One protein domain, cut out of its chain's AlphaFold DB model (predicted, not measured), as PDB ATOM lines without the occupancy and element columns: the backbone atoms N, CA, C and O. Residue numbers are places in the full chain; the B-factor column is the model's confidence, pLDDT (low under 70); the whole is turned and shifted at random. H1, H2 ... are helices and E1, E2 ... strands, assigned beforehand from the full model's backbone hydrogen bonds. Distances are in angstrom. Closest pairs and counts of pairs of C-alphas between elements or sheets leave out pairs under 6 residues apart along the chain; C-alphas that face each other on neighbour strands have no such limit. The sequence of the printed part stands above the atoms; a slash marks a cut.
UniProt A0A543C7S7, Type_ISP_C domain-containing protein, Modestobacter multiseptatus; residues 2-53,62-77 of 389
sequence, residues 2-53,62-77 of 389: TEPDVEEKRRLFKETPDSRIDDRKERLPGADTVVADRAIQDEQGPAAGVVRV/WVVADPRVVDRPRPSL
ATOM      1  N   THR A   2       4.604 -35.338 -47.457       70.88
ATOM      2  CA  THR A   2       5.546 -35.377 -46.336       70.88
ATOM      3  C   THR A   2       6.378 -36.649 -46.451       70.88
ATOM      4  O   THR A   2       5.821 -37.738 -46.485       70.88
ATOM      5  N   GLU A   3       7.699 -36.505 -46.586       85.19
ATOM      6  CA  GLU A   3       8.656 -37.620 -46.536       85.19
ATOM      7  C   GLU A   3       8.664 -38.205 -45.107       85.19
ATOM      8  O   GLU A   3       8.975 -37.454 -44.168       85.19
ATOM      9  N   PRO A   4       8.252 -39.473 -44.899       84.75
ATOM     10  CA  PRO A   4       8.177 -40.074 -43.569       84.75
ATOM     11  C   PRO A   4       9.516 -40.613 -43.043       84.75
ATOM     12  O   PRO A   4       9.657 -40.735 -41.826       84.75
ATOM     13  N   ASP A   5      10.482 -40.946 -43.907       91.25
ATOM     14  CA  ASP A   5      11.800 -41.412 -43.475       91.25
ATOM     15  C   ASP A   5      12.667 -40.219 -43.048       91.25
ATOM     16  O   ASP A   5      12.925 -39.280 -43.802       91.25
ATOM     17  N   VAL A   6      13.118 -40.251 -41.795       91.06
ATOM     18  CA  VAL A   6      13.921 -39.184 -41.199       91.06
ATOM     19  C   VAL A   6      15.293 -39.080 -41.868       91.06
ATOM     20  O   VAL A   6      15.760 -37.963 -42.090       91.06
ATOM     21  N   GLU A   7      15.935 -40.198 -42.222       92.25
ATOM     22  CA  GLU A   7      17.250 -40.154 -42.875       92.25
ATOM     23  C   GLU A   7      17.138 -39.621 -44.303       92.25
ATOM     24  O   GLU A   7      17.943 -38.787 -44.727       92.25
ATOM     25  N   GLU A   8      16.089 -40.020 -45.023       92.31
ATOM     26  CA  GLU A   8      15.802 -39.473 -46.346       92.31
ATOM     27  C   GLU A   8      15.470 -37.979 -46.270       92.31
ATOM     28  O   GLU A   8      15.997 -37.183 -47.048       92.31
ATOM     29  N   LYS A   9      14.694 -37.554 -45.265       91.25
ATOM     30  CA  LYS A   9      14.421 -36.134 -45.020       91.25
ATOM     31  C   LYS A   9      15.704 -35.348 -44.749       91.25
ATOM     32  O   LYS A   9      15.861 -34.271 -45.320       91.25
ATOM     33  N   ARG A  10      16.648 -35.872 -43.951       92.06
ATOM     34  CA  ARG A  10      17.966 -35.232 -43.748       92.06
ATOM     35  C   ARG A  10      18.754 -35.125 -45.048       92.06
ATOM     36  O   ARG A  10      19.342 -34.079 -45.325       92.06
ATOM     37  N   ARG A  11      18.738 -36.181 -45.867       91.44
ATOM     38  CA  ARG A  11      19.416 -36.215 -47.170       91.44
ATOM     39  C   ARG A  11      18.845 -35.178 -48.140       91.44
ATOM     40  O   ARG A  11      19.617 -34.472 -48.783       91.44
ATOM     41  N   LEU A  12      17.518 -35.063 -48.219       91.62
ATOM     42  CA  LEU A  12      16.823 -34.062 -49.035       91.62
ATOM     43  C   LEU A  12      17.042 -32.641 -48.503       91.62
ATOM     44  O   LEU A  12      17.260 -31.716 -49.280       91.62
ATOM     45  N   PHE A  13      17.020 -32.451 -47.186       90.31
ATOM     46  CA  PHE A  13      17.189 -31.139 -46.568       90.31
ATOM     47  C   PHE A  13      18.626 -30.607 -46.662       90.31
ATOM     48  O   PHE A  13      18.816 -29.392 -46.676       90.31
ATOM     49  N   LYS A  14      19.621 -31.504 -46.771       91.19
ATOM     50  CA  LYS A  14      21.055 -31.183 -46.827       91.19
ATOM     51  C   LYS A  14      21.468 -30.323 -45.629       91.19
ATOM     52  O   LYS A  14      21.729 -29.125 -45.740       91.19
ATOM     53  N   GLU A  15      21.537 -30.978 -44.476       90.00
ATOM     54  CA  GLU A  15      21.894 -30.326 -43.219       90.00
ATOM     55  C   GLU A  15      23.272 -29.651 -43.267       90.00
ATOM     56  O   GLU A  15      24.239 -30.149 -43.853       90.00
ATOM     57  N   THR A  16      23.361 -28.508 -42.599       87.31
ATOM     58  CA  THR A  16      24.596 -27.766 -42.352       87.31
ATOM     59  C   THR A  16      24.777 -27.605 -40.839       87.31
ATOM     60  O   THR A  16      23.838 -27.832 -40.073       87.31
ATOM     61  N   PRO A  17      25.956 -27.167 -40.361       84.81
ATOM     62  CA  PRO A  17      26.117 -26.812 -38.951       84.81
ATOM     63  C   PRO A  17      25.137 -25.732 -38.454       84.81
ATOM     64  O   PRO A  17      24.880 -25.670 -37.255       84.81
ATOM     65  N   ASP A  18      24.608 -24.903 -39.366       81.56
ATOM     66  CA  ASP A  18      23.711 -23.773 -39.086       81.56
ATOM     67  C   ASP A  18      22.222 -24.099 -39.386       81.56
ATOM     68  O   ASP A  18      21.336 -23.258 -39.179       81.56
ATOM     69  N   SER A  19      21.925 -25.290 -39.926       87.81
ATOM     70  CA  SER A  19      20.573 -25.668 -40.344       87.81
ATOM     71  C   SER A  19      20.375 -27.185 -40.379       87.81
ATOM     72  O   SER A  19      20.845 -27.865 -41.293       87.81
ATOM     73  N   ARG A  20      19.612 -27.704 -39.416       91.62
ATOM     74  CA  ARG A  20      19.192 -29.109 -39.299       91.62
ATOM     75  C   ARG A  20      17.675 -29.258 -39.281       91.62
ATOM     76  O   ARG A  20      16.949 -28.296 -39.026       91.62
ATOM     77  N   ILE A  21      17.184 -30.472 -39.535       91.81
ATOM     78  CA  ILE A  21      15.741 -30.740 -39.623       91.81
ATOM     79  C   ILE A  21      15.016 -30.635 -38.272       91.81
ATOM     80  O   ILE A  21      13.794 -30.468 -38.239       91.81
ATOM     81  N   ASP A  22      15.758 -30.730 -37.169       92.38
ATOM     82  CA  ASP A  22      15.287 -30.651 -35.785       92.38
ATOM     83  C   ASP A  22      15.510 -29.270 -35.142       92.38
ATOM     84  O   ASP A  22      15.020 -29.015 -34.037       92.38
ATOM     85  N   ASP A  23      16.186 -28.351 -35.841       89.62
ATOM     86  CA  ASP A  23      16.401 -26.995 -35.352       89.62
ATOM     87  C   ASP A  23      15.071 -26.224 -35.260       89.62
ATOM     88  O   ASP A  23      14.193 -26.268 -36.131       89.62
ATOM     89  N   ARG A  24      14.954 -25.433 -34.192       88.06
ATOM     90  CA  ARG A  24      13.901 -24.428 -34.024       88.06
ATOM     91  C   ARG A  24      14.509 -23.058 -34.294       88.06
ATOM     92  O   ARG A  24      15.502 -22.694 -33.669       88.06
ATOM     93  N   LYS A  25      13.911 -22.299 -35.211       87.56
ATOM     94  CA  LYS A  25      14.370 -20.954 -35.579       87.56
ATOM     95  C   LYS A  25      13.281 -19.926 -35.289       87.56
ATOM     96  O   LYS A  25      12.099 -20.198 -35.484       87.56
ATOM     97  N   GLU A  26      13.691 -18.754 -34.813       87.00
ATOM     98  CA  GLU A  26      12.783 -17.625 -34.615       87.00
ATOM     99  C   GLU A  26      12.185 -17.174 -35.948       87.00
ATOM    100  O   GLU A  26      12.853 -17.197 -36.984       87.00
ATOM    101  N   ARG A  27      10.921 -16.743 -35.906       87.19
ATOM    102  CA  ARG A  27      10.190 -16.252 -37.074       87.19
ATOM    103  C   ARG A  27      10.913 -15.068 -37.724       87.19
ATOM    104  O   ARG A  27      11.381 -14.157 -37.043       87.19
ATOM    105  N   LEU A  28      10.912 -15.038 -39.057       91.12
ATOM    106  CA  LEU A  28      11.396 -13.884 -39.811       91.12
ATOM    107  C   LEU A  28      10.406 -12.710 -39.753       91.12
ATOM    108  O   LEU A  28       9.199 -12.931 -39.841       91.12
ATOM    109  N   PRO A  29      10.879 -11.460 -39.660       91.44
ATOM    110  CA  PRO A  29      10.029 -10.275 -39.777       91.44
ATOM    111  C   PRO A  29       9.218 -10.263 -41.083       91.44
ATOM    112  O   PRO A  29       9.781 -10.469 -42.156       91.44
ATOM    113  N   GLY A  30       7.913  -9.983 -40.994       87.81
ATOM    114  CA  GLY A  30       6.989  -9.931 -42.137       87.81
ATOM    115  C   GLY A  30       5.713 -10.738 -41.894       87.81
ATOM    116  O   GLY A  30       5.742 -11.767 -41.228       87.81
ATOM    117  N   ALA A  31       4.568 -10.265 -42.396       87.81
ATOM    118  CA  ALA A  31       3.289 -10.971 -42.238       87.81
ATOM    119  C   ALA A  31       3.181 -12.221 -43.134       87.81
ATOM    120  O   ALA A  31       2.479 -13.167 -42.793       87.81
ATOM    121  N   ASP A  32       3.914 -12.217 -44.241       89.69
ATOM    122  CA  ASP A  32       4.049 -13.253 -45.268       89.69
ATOM    123  C   ASP A  32       5.141 -14.294 -44.957       89.69
ATOM    124  O   ASP A  32       5.412 -15.171 -45.775       89.69
ATOM    125  N   THR A  33       5.757 -14.224 -43.775       89.81
ATOM    126  CA  THR A  33       6.696 -15.244 -43.296       89.81
ATOM    127  C   THR A  33       5.976 -16.288 -42.454       89.81
ATOM    128  O   THR A  33       5.013 -15.990 -41.736       89.81
ATOM    129  N   VAL A  34       6.477 -17.519 -42.505       88.00
ATOM    130  CA  VAL A  34       5.896 -18.645 -41.775       88.00
ATOM    131  C   VAL A  34       5.985 -18.434 -40.265       88.00
ATOM    132  O   VAL A  34       7.037 -18.105 -39.713       88.00
ATOM    133  N   VAL A  35       4.862 -18.682 -39.591       82.31
ATOM    134  CA  VAL A  35       4.794 -18.836 -38.137       82.31
ATOM    135  C   VAL A  35       4.961 -20.319 -37.828       82.31
ATOM    136  O   VAL A  35       4.010 -21.086 -37.930       82.31
ATOM    137  N   ALA A  36       6.178 -20.723 -37.482       76.88
ATOM    138  CA  ALA A  36       6.477 -22.099 -37.113       76.88
ATOM    139  C   ALA A  36       6.643 -22.231 -35.595       76.88
ATOM    140  O   ALA A  36       7.476 -21.555 -34.996       76.88
ATOM    141  N   ASP A  37       5.880 -23.133 -34.977       79.12
ATOM    142  CA  ASP A  37       5.987 -23.499 -33.555       79.12
ATOM    143  C   ASP A  37       6.779 -24.805 -33.326       79.12
ATOM    144  O   ASP A  37       6.991 -25.241 -32.189       79.12
ATOM    145  N   ARG A  38       7.233 -25.434 -34.413       85.56
ATOM    146  CA  ARG A  38       7.870 -26.755 -34.455       85.56
ATOM    147  C   ARG A  38       9.036 -26.795 -35.438       85.56
ATOM    148  O   ARG A  38       9.156 -25.931 -36.310       85.56
ATOM    149  N   ALA A  39       9.881 -27.810 -35.305       90.38
ATOM    150  CA  ALA A  39      10.964 -28.064 -36.246       90.38
ATOM    151  C   ALA A  39      10.411 -28.479 -37.623       90.38
ATOM    152  O   ALA A  39       9.265 -28.917 -37.731       90.38
ATOM    153  N   ILE A  40      11.209 -28.337 -38.683       89.38
ATOM    154  CA  ILE A  40      10.748 -28.642 -40.049       89.38
ATOM    155  C   ILE A  40      10.467 -30.139 -40.244       89.38
ATOM    156  O   ILE A  40       9.597 -30.508 -41.030       89.38
ATOM    157  N   GLN A  41      11.132 -31.017 -39.485       90.06
ATOM    158  CA  GLN A  41      10.851 -32.455 -39.511       90.06
ATOM    159  C   GLN A  41       9.409 -32.806 -39.112       90.06
ATOM    160  O   GLN A  41       8.876 -33.793 -39.621       90.06
ATOM    161  N   ASP A  42       8.782 -31.979 -38.270       88.00
ATOM    162  CA  ASP A  42       7.424 -32.163 -37.744       88.00
ATOM    163  C   ASP A  42       6.369 -31.389 -38.555       88.00
ATOM    164  O   ASP A  42       5.202 -31.310 -38.153       88.00
ATOM    165  N   GLU A  43       6.772 -30.768 -39.668       85.38
ATOM    166  CA  GLU A  43       5.880 -29.994 -40.524       85.38
ATOM    167  C   GLU A  43       4.919 -30.914 -41.285       85.38
ATOM    168  O   GLU A  43       5.322 -31.873 -41.947       85.38
ATOM    169  N   GLN A  44       3.629 -30.611 -41.166       77.56
ATOM    170  CA  GLN A  44       2.526 -31.362 -41.781       77.56
ATOM    171  C   GLN A  44       1.538 -30.423 -42.499       77.56
ATOM    172  O   GLN A  44       0.559 -30.887 -43.082       77.56
ATOM    173  N   GLY A  45       1.760 -29.104 -42.419       69.00
ATOM    174  CA  GLY A  45       0.899 -28.067 -42.972       69.00
ATOM    175  C   GLY A  45       1.108 -27.806 -44.471       69.00
ATOM    176  O   GLY A  45       1.999 -28.382 -45.103       69.00
ATOM    177  N   PRO A  46       0.262 -26.945 -45.070       64.81
ATOM    178  CA  PRO A  46       0.383 -26.552 -46.470       64.81
ATOM    179  C   PRO A  46       1.685 -25.786 -46.739       64.81
ATOM    180  O   PRO A  46       2.344 -25.298 -45.823       64.81
ATOM    181  N   ALA A  47       2.035 -25.673 -48.024       64.19
ATOM    182  CA  ALA A  47       3.239 -24.987 -48.474       64.19
ATOM    183  C   ALA A  47       3.339 -23.563 -47.900       64.19
ATOM    184  O   ALA A  47       2.381 -22.790 -47.912       64.19
ATOM    185  N   ALA A  48       4.527 -23.266 -47.386       73.19
ATOM    186  CA  ALA A  48       4.917 -22.021 -46.748       73.19
ATOM    187  C   ALA A  48       4.738 -20.790 -47.656       73.19
ATOM    188  O   ALA A  48       4.782 -20.893 -48.883       73.19
ATOM    189  N   GLY A  49       4.579 -19.612 -47.041       84.06
ATOM    190  CA  GLY A  49       4.594 -18.339 -47.766       84.06
ATOM    191  C   GLY A  49       5.873 -18.205 -48.594       84.06
ATOM    192  O   GLY A  49       6.955 -18.563 -48.128       84.06
ATOM    193  N   VAL A  50       5.751 -17.719 -49.826       92.38
ATOM    194  CA  VAL A  50       6.891 -17.440 -50.706       92.38
ATOM    195  C   VAL A  50       7.049 -15.940 -50.876       92.38
ATOM    196  O   VAL A  50       6.064 -15.212 -50.996       92.38
ATOM    197  N   VAL A  51       8.293 -15.474 -50.906       94.62
ATOM    198  CA  VAL A  51       8.615 -14.064 -51.147       94.62
ATOM    199  C   VAL A  51       9.587 -13.937 -52.301       94.62
ATOM    200  O   VAL A  51      10.453 -14.793 -52.504       94.62
ATOM    201  N   ARG A  52       9.445 -12.854 -53.062       95.56
ATOM    202  CA  ARG A  52      10.361 -12.546 -54.154       95.56
ATOM    203  C   ARG A  52      11.652 -11.949 -53.597       95.56
ATOM    204  O   ARG A  52      11.620 -11.084 -52.722       95.56
ATOM    205  N   VAL A  53      12.779 -12.401 -54.122       96.94
ATOM    206  CA  VAL A  53      14.128 -11.965 -53.756       96.94
ATOM    207  C   VAL A  53      14.908 -11.590 -55.007       96.94
ATOM    208  O   VAL A  53      14.662 -12.115 -56.098       96.94
ATOM    209  N   TRP A  62      11.976 -16.658 -56.299       94.56
ATOM    210  CA  TRP A  62      11.169 -16.884 -55.110       94.56
ATOM    211  C   TRP A  62      11.952 -17.700 -54.092       94.56
ATOM    212  O   TRP A  62      12.654 -18.642 -54.449       94.56
ATOM    213  N   VAL A  63      11.799 -17.356 -52.819       94.19
ATOM    214  CA  VAL A  63      12.272 -18.174 -51.703       94.19
ATOM    215  C   VAL A  63      11.096 -18.524 -50.809       94.19
ATOM    216  O   VAL A  63      10.164 -17.734 -50.643       94.19
ATOM    217  N   VAL A  64      11.155 -19.706 -50.207       92.69
ATOM    218  CA  VAL A  64      10.259 -20.067 -49.116       92.69
ATOM    219  C   VAL A  64      10.603 -19.198 -47.905       92.69
ATOM    220  O   VAL A  64      11.712 -19.268 -47.375       92.69
ATOM    221  N   ALA A  65       9.661 -18.366 -47.465       92.69
ATOM    222  CA  ALA A  65       9.815 -17.416 -46.367       92.69
ATOM    223  C   ALA A  65       9.679 -18.094 -44.994       92.69
ATOM    224  O   ALA A  65       8.917 -17.661 -44.124       92.69
ATOM    225  N   ASP A  66      10.426 -19.178 -44.807       91.00
ATOM    226  CA  ASP A  66      10.501 -19.945 -43.574       91.00
ATOM    227  C   ASP A  66      11.963 -20.001 -43.111       91.00
ATOM    228  O   ASP A  66      12.807 -20.568 -43.810       91.00
ATOM    229  N   PRO A  67      12.304 -19.438 -41.937       90.00
ATOM    230  CA  PRO A  67      13.679 -19.451 -41.445       90.00
ATOM    231  C   PRO A  67      14.243 -20.865 -41.301       90.00
ATOM    232  O   PRO A  67      15.457 -21.032 -41.402       90.00
ATOM    233  N   ARG A  68      13.391 -21.879 -41.079       90.56
ATOM    234  CA  ARG A  68      13.803 -23.279 -40.926       90.56
ATOM    235  C   ARG A  68      14.439 -23.828 -42.196       90.56
ATOM    236  O   ARG A  68      15.359 -24.616 -42.074       90.56
ATOM    237  N   VAL A  69      14.021 -23.380 -43.383       89.94
ATOM    238  CA  VAL A  69      14.551 -23.858 -44.679       89.94
ATOM    239  C   VAL A  69      15.550 -22.887 -45.319       89.94
ATOM    240  O   VAL A  69      15.946 -23.064 -46.469       89.94
ATOM    241  N   VAL A  70      15.976 -21.857 -44.583       89.69
ATOM    242  CA  VAL A  70      16.990 -20.894 -45.023       89.69
ATOM    243  C   VAL A  70      18.211 -21.017 -44.116       89.69
ATOM    244  O   VAL A  70      18.130 -20.815 -42.903       89.69
ATOM    245  N   ASP A  71      19.363 -21.327 -44.711       89.19
ATOM    246  CA  ASP A  71      20.616 -21.562 -43.980       89.19
ATOM    247  C   ASP A  71      21.013 -20.338 -43.138       89.19
ATOM    248  O   ASP A  71      21.150 -20.413 -41.918       89.19
ATOM    249  N   ARG A  72      21.095 -19.160 -43.776       89.94
ATOM    250  CA  ARG A  72      21.450 -17.890 -43.123       89.94
ATOM    251  C   ARG A  72      20.469 -16.784 -43.497       89.94
ATOM    252  O   ARG A  72      20.767 -15.978 -44.376       89.94
ATOM    253  N   PRO A  73      19.319 -16.681 -42.810       88.56
ATOM    254  CA  PRO A  73      18.232 -15.829 -43.272       88.56
ATOM    255  C   PRO A  73      18.469 -14.333 -43.048       88.56
ATOM    256  O   PRO A  73      17.776 -13.530 -43.649       88.56
ATOM    257  N   ARG A  74      19.439 -13.927 -42.216       91.88
ATOM    258  CA  ARG A  74      19.744 -12.508 -41.922       91.88
ATOM    259  C   ARG A  74      18.492 -11.689 -41.534       91.88
ATOM    260  O   ARG A  74      18.121 -10.777 -42.269       91.88
ATOM    261  N   PRO A  75      17.868 -11.939 -40.364       92.44
ATOM    262  CA  PRO A  75      16.608 -11.293 -39.972       92.44
ATOM    263  C   PRO A  75      16.602  -9.759 -40.069       92.44
ATOM    264  O   PRO A  75      15.574  -9.176 -40.388       92.44
ATOM    265  N   SER A  76      17.745  -9.092 -39.879       92.50
ATOM    266  CA  SER A  76      17.856  -7.638 -40.053       92.50
ATOM    267  C   SER A  76      17.582  -7.149 -41.481       92.50
ATOM    268  O   SER A  76      17.067  -6.045 -41.629       92.50
ATOM    269  N   LEU A  77      17.887  -7.937 -42.522       93.19
ATOM    270  CA  LEU A  77      17.516  -7.605 -43.905       93.19
ATOM    271  C   LEU A  77      16.007  -7.760 -44.123       93.19
ATOM    272  O   LEU A  77      15.405  -6.928 -44.794       93.19
TER     273      LEU A  77
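AT A GLANCE: This is residues 2 to 53 and 62 to 77 of the 389 residues of the protein "Type_ISP_C domain-containing protein" of Modestobacter multiseptatus (UniProt A0A543C7S7). There is little regular structure here: a short helix, H1, lies toward one end and a small sheet of two strands, E1 and E2, toward the other, with long loops between them. Residues 65 to 77 run through the middle and out to the sheet's end. The 68 printed residues hold H1, E1, E2 in that order, 15 residues in named elements, class mixed. The whole is compact, radius of gyration of the C-alphas 11.8 A, spanning 33 by 26 by 22 A.

HOW THE PARTS SIT: Look first at H1, residues 6 to 13, where every O i to N i+4 pair is within hydrogen-bond range. A long link leads to E1, residues 50 to 53. Its antiparallel neighbour is E2, residues 62 to 64, at 134 degrees; N 51 and O 63 are 2.9 A apart, within hydrogen-bond range. H1 and E2 are apart.

IN THESE COORDINATES: Find C-alpha 6 at (13.921, -39.184, -41.199); H1 runs 10.2 A from there. E1 spans 9.6 A; E2, 6.8 A, ends at C-alpha 64 (10.259, -20.067, -49.116).

THE WHOLE: Residues 54 to 61 are not printed; C-alphas 53 and 62 are 5.9 A apart across the cut. Residues 45 to 47 have pLDDT under 70.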